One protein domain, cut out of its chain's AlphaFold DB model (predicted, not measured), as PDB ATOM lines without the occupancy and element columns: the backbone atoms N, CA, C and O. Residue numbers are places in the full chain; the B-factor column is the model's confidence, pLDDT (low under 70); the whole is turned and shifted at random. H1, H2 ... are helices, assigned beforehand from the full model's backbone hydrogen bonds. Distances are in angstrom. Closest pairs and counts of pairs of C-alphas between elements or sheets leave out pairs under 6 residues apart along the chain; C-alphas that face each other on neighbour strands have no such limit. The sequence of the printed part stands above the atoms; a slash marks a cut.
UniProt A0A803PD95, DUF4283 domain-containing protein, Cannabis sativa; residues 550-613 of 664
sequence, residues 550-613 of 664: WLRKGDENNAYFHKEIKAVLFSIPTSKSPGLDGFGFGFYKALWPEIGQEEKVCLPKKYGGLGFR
ATOM      1  N   TRP A 550      57.800 -89.123 160.550       51.66
ATOM      2  CA  TRP A 550      58.672 -88.041 160.054       51.66
ATOM      3  C   TRP A 550      60.145 -88.463 160.084       51.66
ATOM      4  O   TRP A 550      60.832 -88.289 159.088       51.66
ATOM      5  N   LEU A 551      60.606 -89.091 161.174       50.28
ATOM      6  CA  LEU A 551      61.977 -89.620 161.290       50.28
ATOM      7  C   LEU A 551      62.302 -90.701 160.247       50.28
ATOM      8  O   LEU A 551      63.454 -90.854 159.865       50.28
ATOM      9  N   ARG A 552      61.297 -91.457 159.792       52.41
ATOM     10  CA  ARG A 552      61.442 -92.429 158.705       52.41
ATOM     11  C   ARG A 552      61.247 -91.775 157.335       52.41
ATOM     12  O   ARG A 552      62.187 -91.670 156.560       52.41
ATOM     13  N   LYS A 553      60.041 -91.272 157.049       55.00
ATOM     14  CA  LYS A 553      59.666 -90.826 155.693       55.00
ATOM     15  C   LYS A 553      60.230 -89.453 155.317       55.00
ATOM     16  O   LYS A 553      60.144 -89.091 154.150       55.00
ATOM     17  N   GLY A 554      60.719 -88.671 156.280       54.69
ATOM     18  CA  GLY A 554      61.300 -87.344 156.060       54.69
ATOM     19  C   GLY A 554      62.804 -87.349 155.777       54.69
ATOM     20  O   GLY A 554      63.296 -86.357 155.253       54.69
ATOM     21  N   ASP A 555      63.506 -88.448 156.076       59.59
ATOM     22  CA  ASP A 555      64.943 -88.612 155.805       59.59
ATOM     23  C   ASP A 555      65.213 -89.519 154.577       59.59
ATOM     24  O   ASP A 555      66.295 -89.464 153.987       59.59
ATOM     25  N   GLU A 556      64.236 -90.348 154.188       64.88
ATOM     26  CA  GLU A 556      64.205 -91.174 152.967       64.88
ATOM     27  C   GLU A 556      63.876 -90.338 151.709       64.88
ATOM     28  O   GLU A 556      62.978 -89.494 151.739       64.88
ATOM     29  N   ASN A 557      64.531 -90.611 150.570       70.25
ATOM     30  CA  ASN A 557      64.284 -89.897 149.306       70.25
ATOM     31  C   ASN A 557      62.972 -90.358 148.634       70.25
ATOM     32  O   ASN A 557      62.980 -91.218 147.756       70.25
ATOM     33  N   ASN A 558      61.835 -89.824 149.093       72.25
ATOM     34  CA  ASN A 558      60.494 -90.227 148.659       72.25
ATOM     35  C   ASN A 558      59.541 -89.028 148.430       72.25
ATOM     36  O   ASN A 558      59.804 -87.894 148.839       72.25
ATOM     37  N   ALA A 559      58.371 -89.288 147.838       72.00
ATOM     38  CA  ALA A 559      57.360 -88.272 147.520       72.00
ATOM     39  C   ALA A 559      56.866 -87.418 148.711       72.00
ATOM     40  O   ALA A 559      56.390 -86.298 148.511       72.00
ATOM     41  N   TYR A 560      56.971 -87.902 149.956       66.56
ATOM     42  CA  TYR A 560      56.675 -87.103 151.149       66.56
ATOM     43  C   TYR A 560      57.801 -86.091 151.423       66.56
ATOM     44  O   TYR A 560      57.525 -84.895 151.528       66.56
ATOM     45  N   PHE A 561      59.060 -86.533 151.417       71.38
ATOM     46  CA  PHE A 561      60.246 -85.671 151.505       71.38
ATOM     47  C   PHE A 561      60.260 -84.578 150.419       71.38
ATOM     48  O   PHE A 561      60.394 -83.392 150.736       71.38
ATOM     49  N   HIS A 562      60.005 -84.921 149.150       73.81
ATOM     50  CA  HIS A 562      59.946 -83.929 148.064       73.81
ATOM     51  C   HIS A 562      58.796 -82.923 148.226       73.81
ATOM     52  O   HIS A 562      58.957 -81.737 147.919       73.81
ATOM     53  N   LYS A 563      57.642 -83.361 148.749       79.00
ATOM     54  CA  LYS A 563      56.499 -82.484 149.038       79.00
ATOM     55  C   LYS A 563      56.800 -81.498 150.171       79.00
ATOM     56  O   LYS A 563      56.431 -80.329 150.051       79.00
ATOM     57  N   GLU A 564      57.486 -81.934 151.225       76.38
ATOM     58  CA  GLU A 564      57.895 -81.066 152.337       76.38
ATOM     59  C   GLU A 564      59.003 -80.082 151.914       76.38
ATOM     60  O   GLU A 564      58.882 -78.889 152.193       76.38
ATOM     61  N   ILE A 565      60.017 -80.506 151.139       79.94
ATOM     62  CA  ILE A 565      61.009 -79.569 150.564       79.94
ATOM     63  C   ILE A 565      60.314 -78.530 149.678       79.94
ATOM     64  O   ILE A 565      60.605 -77.338 149.799       79.94
ATOM     65  N   LYS A 566      59.355 -78.938 148.833       83.38
ATOM     66  CA  LYS A 566      58.565 -78.000 148.025       83.38
ATOM     67  C   LYS A 566      57.798 -77.010 148.907       83.38
ATOM     68  O   LYS A 566      57.828 -75.815 148.628       83.38
ATOM     69  N   ALA A 567      57.143 -77.470 149.974       82.88
ATOM     70  CA  ALA A 567      56.412 -76.603 150.898       82.88
ATOM     71  C   ALA A 567      57.336 -75.578 151.583       82.88
ATOM     72  O   ALA A 567      57.041 -74.379 151.573       82.88
ATOM     73  N   VAL A 568      58.490 -76.021 152.097       82.50
ATOM     74  CA  VAL A 568      59.499 -75.148 152.717       82.50
ATOM     75  C   VAL A 568      60.041 -74.140 151.705       82.50
ATOM     76  O   VAL A 568      59.994 -72.939 151.969       82.50
ATOM     77  N   LEU A 569      60.482 -74.583 150.525       82.25
ATOM     78  CA  LEU A 569      61.015 -73.704 149.484       82.25
ATOM     79  C   LEU A 569      59.992 -72.641 149.059       82.25
ATOM     80  O   LEU A 569      60.325 -71.459 148.960       82.25
ATOM     81  N   PHE A 570      58.738 -73.039 148.832       85.81
ATOM     82  CA  PHE A 570      57.690 -72.119 148.399       85.81
ATOM     83  C   PHE A 570      57.252 -71.146 149.507       85.81
ATOM     84  O   PHE A 570      56.838 -70.036 149.169       85.81
ATOM     85  N   SER A 571      57.438 -71.482 150.791       82.94
ATOM     86  CA  SER A 571      57.177 -70.578 151.926       82.94
ATOM     87  C   SER A 571      58.150 -69.393 152.034       82.94
ATOM     88  O   SER A 571      57.786 -68.338 152.552       82.94
ATOM     89  N   ILE A 572      59.381 -69.530 151.525       83.00
ATOM     90  CA  ILE A 572      60.433 -68.513 151.679       83.00
ATOM     91  C   ILE A 572      60.185 -67.344 150.703       83.00
ATOM     92  O   ILE A 572      60.012 -67.595 149.507       83.00
ATOM     93  N   PRO A 573      60.175 -66.070 151.142       84.19
ATOM     94  CA  PRO A 573      59.974 -64.923 150.250       84.19
ATOM     95  C   PRO A 573      60.994 -64.868 149.106       84.19
ATOM     96  O   PRO A 573      62.182 -65.099 149.310       84.19
ATOM     97  N   THR A 574      60.556 -64.507 147.898       83.19
ATOM     98  CA  THR A 574      61.447 -64.342 146.729       83.19
ATOM     99  C   THR A 574      62.431 -63.178 146.877       83.19
ATOM    100  O   THR A 574      63.461 -63.179 146.215       83.19
ATOM    101  N   SER A 575      62.145 -62.234 147.779       77.69
ATOM    102  CA  SER A 575      62.998 -61.105 148.168       77.69
ATOM    103  C   SER A 575      64.126 -61.458 149.152       77.69
ATOM    104  O   SER A 575      64.897 -60.576 149.529       77.69
ATOM    105  N   LYS A 576      64.257 -62.722 149.584       79.69
ATOM    106  CA  LYS A 576      65.431 -63.177 150.344       79.69
ATOM    107  C   LYS A 576      66.691 -63.046 149.484       79.69
ATOM    108  O   LYS A 576      66.718 -63.540 148.357       79.69
ATOM    109  N   SER A 577      67.734 -62.448 150.058       74.88
ATOM    110  CA  SER A 577      69.070 -62.358 149.458       74.88
ATOM    111  C   SER A 577      69.554 -63.729 148.949       74.88
ATOM    112  O   SER A 577      69.297 -64.731 149.627       74.88
ATOM    113  N   PRO A 578      70.246 -63.788 147.795       77.25
ATOM    114  CA  PRO A 578      70.814 -65.026 147.269       77.25
ATOM    115  C   PRO A 578      71.782 -65.737 148.222       77.25
ATOM    116  O   PRO A 578      72.327 -65.133 149.149       77.25
ATOM    117  N   GLY A 579      72.011 -67.026 147.965       64.81
ATOM    118  CA  GLY A 579      73.078 -67.784 148.617       64.81
ATOM    119  C   GLY A 579      74.478 -67.395 148.124       64.81
ATOM    120  O   GLY A 579      74.639 -66.572 147.224       64.81
ATOM    121  N   LEU A 580      75.504 -68.056 148.674       61.53
ATOM    122  CA  LEU A 580      76.896 -67.967 148.192       61.53
ATOM    123  C   LEU A 580      77.071 -68.455 146.739       61.53
ATOM    124  O   LEU A 580      78.108 -68.218 146.133       61.53
ATOM    125  N   ASP A 581      76.064 -69.134 146.189       66.31
ATOM    126  CA  ASP A 581      75.966 -69.559 144.794       66.31
ATOM    127  C   ASP A 581      75.253 -68.538 143.886       66.31
ATOM    128  O   ASP A 581      75.069 -68.803 142.704       66.31
ATOM    129  N   GLY A 582      74.853 -67.369 144.404       73.06
ATOM    130  CA  GLY A 582      74.261 -66.279 143.619       73.06
ATOM    131  C   GLY A 582      72.786 -66.465 143.241       73.06
ATOM    132  O   GLY A 582      72.157 -65.526 142.754       73.06
ATOM    133  N   PHE A 583      72.185 -67.624 143.529       79.50
ATOM    134  CA  PHE A 583      70.784 -67.907 143.206       79.50
ATOM    135  C   PHE A 583      69.840 -67.553 144.366       79.50
ATOM    136  O   PHE A 583      69.984 -68.028 145.494       79.50
ATOM    137  N   GLY A 584      68.846 -66.705 144.087       79.06
ATOM    138  CA  GLY A 584      67.762 -66.368 145.018       79.06
ATOM    139  C   GLY A 584      66.589 -67.351 144.949       79.06
ATOM    140  O   GLY A 584      66.426 -68.090 143.980       79.06
ATOM    141  N   PHE A 585      65.697 -67.322 145.944       81.44
ATOM    142  CA  PHE A 585      64.559 -68.255 146.023       81.44
ATOM    143  C   PHE A 585      63.564 -68.152 144.851       81.44
ATOM    144  O   PHE A 585      62.825 -69.100 144.604       81.44
ATOM    145  N   GLY A 586      63.565 -67.051 144.088       82.06
ATOM    146  CA  GLY A 586      62.812 -66.954 142.832       82.06
ATOM    147  C   GLY A 586      63.263 -67.965 141.766       82.06
ATOM    148  O   GLY A 586      62.415 -68.611 141.158       82.06
ATOM    149  N   PHE A 587      64.577 -68.170 141.609       84.62
ATOM    150  CA  PHE A 587      65.162 -69.121 140.652       84.62
ATOM    151  C   PHE A 587      64.701 -70.556 140.942       84.62
ATOM    152  O   PHE A 587      64.119 -71.220 140.084       84.62
ATOM    153  N   TYR A 588      64.863 -70.996 142.192       83.81
ATOM    154  CA  TYR A 588      64.496 -72.348 142.617       83.81
ATOM    155  C   TYR A 588      62.985 -72.627 142.543       83.81
ATOM    156  O   TYR A 588      62.593 -73.768 142.315       83.81
ATOM    157  N   LYS A 589      62.125 -71.609 142.715       85.56
ATOM    158  CA  LYS A 589      60.670 -71.756 142.524       85.56
ATOM    159  C   LYS A 589      60.282 -71.849 141.050       85.56
ATOM    160  O   LYS A 589      59.416 -72.655 140.723       85.56
ATOM    161  N   ALA A 590      60.909 -71.050 140.183       84.81
ATOM    162  CA  ALA A 590      60.636 -71.051 138.746       84.81
ATOM    163  C   ALA A 590      61.023 -72.391 138.096       84.81
ATOM    164  O   ALA A 590      60.213 -72.989 137.396       84.81
ATOM    165  N   LEU A 591      62.220 -72.901 138.404       84.44
ATOM    166  CA  LEU A 591      62.745 -74.154 137.848       84.44
ATOM    167  C   LEU A 591      62.327 -75.416 138.624       84.44
ATOM    168  O   LEU A 591      62.757 -76.517 138.281       84.44
ATOM    169  N   TRP A 592      61.468 -75.305 139.649       86.12
ATOM    170  CA  TRP A 592      61.025 -76.464 140.439       86.12
ATOM    171  C   TRP A 592      60.468 -77.644 139.608       86.12
ATOM    172  O   TRP A 592      60.734 -78.783 139.995       86.12
ATOM    173  N   PRO A 593      59.746 -77.456 138.480       84.56
ATOM    174  CA  PRO A 593      59.314 -78.574 137.630       84.56
ATOM    175  C   PRO A 593      60.459 -79.431 137.061       84.56
ATOM    176  O   PRO A 593      60.252 -80.609 136.774       84.56
ATOM    177  N   GLU A 594      61.660 -78.863 136.921       79.25
ATOM    178  CA  GLU A 594      62.828 -79.505 136.301       79.25
ATOM    179  C   GLU A 594      63.855 -80.009 137.324       79.25
ATOM    180  O   GLU A 594      64.439 -81.075 137.123       79.25
ATOM    181  N   ILE A 595      64.071 -79.256 138.412       78.56
ATOM    182  CA  ILE A 595      65.087 -79.545 139.449       78.56
ATOM    183  C   ILE A 595      64.496 -80.170 140.723       78.56
ATOM    184  O   ILE A 595      65.221 -80.760 141.519       78.56
ATOM    185  N   GLY A 596      63.179 -80.052 140.916       76.56
ATOM    186  CA  GLY A 596      62.424 -80.622 142.037       76.56
ATOM    187  C   GLY A 596      61.936 -82.055 141.804       76.56
ATOM    188  O   GLY A 596      61.026 -82.504 142.500       76.56
ATOM    189  N   GLN A 597      62.490 -82.739 140.801       78.94
ATOM    190  CA  GLN A 597      62.191 -84.130 140.448       78.94
ATOM    191  C   GLN A 597      62.914 -85.087 141.408       78.94
ATOM    192  O   GLN A 597      64.029 -84.795 141.847       78.94
ATOM    193  N   GLU A 598      62.297 -86.228 141.731       71.19
ATOM    194  CA  GLU A 598      62.748 -87.118 142.822       71.19
ATOM    195  C   GLU A 598      64.184 -87.636 142.620       71.19
ATOM    196  O   GLU A 598      64.977 -87.709 143.560       71.19
ATOM    197  N   GLU A 599      64.549 -87.872 141.359       74.25
ATOM    198  CA  GLU A 599      65.876 -88.289 140.893       74.25
ATOM    199  C   GLU A 599      66.962 -87.205 141.037       74.25
ATOM    200  O   GLU A 599      68.147 -87.521 141.043       74.25
ATOM    201  N   LYS A 600      66.588 -85.919 141.137       76.25
ATOM    202  CA  LYS A 600      67.516 -84.771 141.060       76.25
ATOM    203  C   LYS A 600      67.709 -84.025 142.374       76.25
ATOM    204  O   LYS A 600      68.783 -83.471 142.603       76.25
ATOM    205  N   VAL A 601      66.714 -84.006 143.263       81.00
ATOM    206  CA  VAL A 601      66.789 -83.244 144.528       81.00
ATOM    207  C   VAL A 601      67.997 -83.673 145.381       81.00
ATOM    208  O   VAL A 601      68.721 -82.814 145.892       81.00
ATOM    209  N   CYS A 602      68.271 -84.980 145.466       81.31
ATOM    210  CA  CYS A 602      69.405 -85.536 146.216       81.31
ATOM    211  C   CYS A 602      70.695 -85.740 145.396       81.31
ATOM    212  O   CYS A 602      71.710 -86.166 145.951       81.31
ATOM    213  N   LEU A 603      70.714 -85.410 144.097       79.81
ATOM    214  CA  LEU A 603      71.963 -85.434 143.333       79.81
ATOM    215  C   LEU A 603      72.886 -84.272 143.762       79.81
ATOM    216  O   LEU A 603      72.414 -83.158 144.012       79.81
ATOM    217  N   PRO A 604      74.216 -84.478 143.816       78.31
ATOM    218  CA  PRO A 604      75.180 -83.396 144.004       78.31
ATOM    219  C   PRO A 604      75.039 -82.291 142.947       78.31
ATOM    220  O   PRO A 604      74.812 -82.587 141.775       78.31
ATOM    221  N   LYS A 605      75.303 -81.028 143.320       76.25
ATOM    222  CA  LYS A 605      75.250 -79.874 142.392       76.25
ATOM    223  C   LYS A 605      76.080 -80.062 141.110       76.25
ATOM    224  O   LYS A 605      75.659 -79.638 140.041       76.25
ATOM    225  N   LYS A 606      77.211 -80.781 141.186       78.19
ATOM    226  CA  LYS A 606      78.051 -81.143 140.023       78.19
ATOM    227  C   LYS A 606      77.393 -82.090 138.999       78.19
ATOM    228  O   LYS A 606      77.947 -82.276 137.925       78.19
ATOM    229  N   TYR A 607      76.252 -82.691 139.331       77.38
ATOM    230  CA  TYR A 607      75.462 -83.573 138.463       77.38
ATOM    231  C   TYR A 607      74.050 -83.009 138.209       77.38
ATOM    232  O   TYR A 607      73.112 -83.763 137.973       77.38
ATOM    233  N   GLY A 608      73.878 -81.683 138.297       72.44
ATOM    234  CA  GLY A 608      72.605 -81.004 138.013       72.44
ATOM    235  C   GLY A 608      71.540 -81.112 139.113       72.44
ATOM    236  O   GLY A 608      70.410 -80.676 138.904       72.44
ATOM    237  N   GLY A 609      71.877 -81.680 140.273       78.31
ATOM    238  CA  GLY A 609      70.970 -81.776 141.415       78.31
ATOM    239  C   GLY A 609      71.053 -80.605 142.395       78.31
ATOM    240  O   GLY A 609      71.910 -79.728 142.288       78.31
ATOM    241  N   LEU A 610      70.171 -80.596 143.397       77.81
ATOM    242  CA  LEU A 610      70.137 -79.533 144.414       77.81
ATOM    243  C   LEU A 610      71.161 -79.732 145.546       77.81
ATOM    244  O   LEU A 610      71.506 -78.774 146.241       77.81
ATOM    245  N   GLY A 611      71.694 -80.945 145.711       74.62
ATOM    246  CA  GLY A 611      72.682 -81.281 146.736       74.62
ATOM    247  C   GLY A 611      72.106 -81.552 148.128       74.62
ATOM    248  O   GLY A 611      72.862 -81.498 149.102       74.62
ATOM    249  N   PHE A 612      70.805 -81.849 148.240       80.50
ATOM    250  CA  PHE A 612      70.264 -82.434 149.471       80.50
ATOM    251  C   PHE A 612      70.891 -83.815 149.716       80.50
ATOM    252  O   PHE A 612      71.380 -84.465 148.794       80.50
ATOM    253  N   ARG A 613      70.924 -84.248 150.978       77.56
ATOM    254  CA  ARG A 613      71.492 -85.540 151.376       77.56
ATOM    255  C   ARG A 613      70.383 -86.434 151.897       77.56
ATOM    256  O   ARG A 613      69.713 -86.063 152.854       77.56
TER     257      ARG A 613
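Overview. This is residues 550 to 613 of the 664 residues of the protein "DUF4283 domain-containing protein" of Cannabis sativa (UniProt A0A803PD95). A 13-residue helix, H2, forms one side of the model, and past a long loop, residues 572 to 584, the chain folds back beside it through three short helices, H3, H4 and H5. The small helix H1 lies off the end of H2 where H2 begins, and an unnamed stretch, residues 602 to 613, follows H5. The printed part has 64 residues with five named helices, H1 to H5 in order, and no named strand; the class is all helix, with 31 residues, under half, in named elements. The whole is compact, with a radius of gyration of the C-alphas of 11.9 A and spans of 33 by 26 by 20 A.

Arrangement. H1, residues 550 to 553, is close to but not clearly touching H2, residues 559 to 571; their closest C-alphas, of Lys 553 and Tyr 560, are 6.6 A apart. With residues 569 to 570 alone, H2 touches H3, residues 585 to 590, at a steep tilt of 56 degrees, opposite ways; the closest C-alphas, of Phe 570 and Lys 589, are 6.6 A apart. H4, residues 592 to 595, is only just apart from H2, at 8.1 A. With residues 559 to 562 alone, H2 only just touches H5, residues 598 to 601, with 3 pairs of C-alphas within 8 A; the closest, of His 562 and Glu 598, are 6.7 A apart. In H2 and H3 every O i to N i+4 pair is within hydrogen-bond range; H1, H4 and H5 are too short for such a pair.

Along the chain. H1 begins at C-alpha 550, (58.672, -88.041, 160.054). H2 measures 18.2 A and H3 8.7 A from first to last C-alpha. H5 ends at C-alpha 601, (66.789, -83.244, 144.528).

Size, cuts and confidence. The C-alphas farthest apart, of Arg 552 and Ser 575, are 33.1 A apart. The printed part has no cut, and the link from H2 to H3 is long. Mean pLDDT of the printed part is 75.6; residues 550 to 556, 560 and 579 to 581 are under 70.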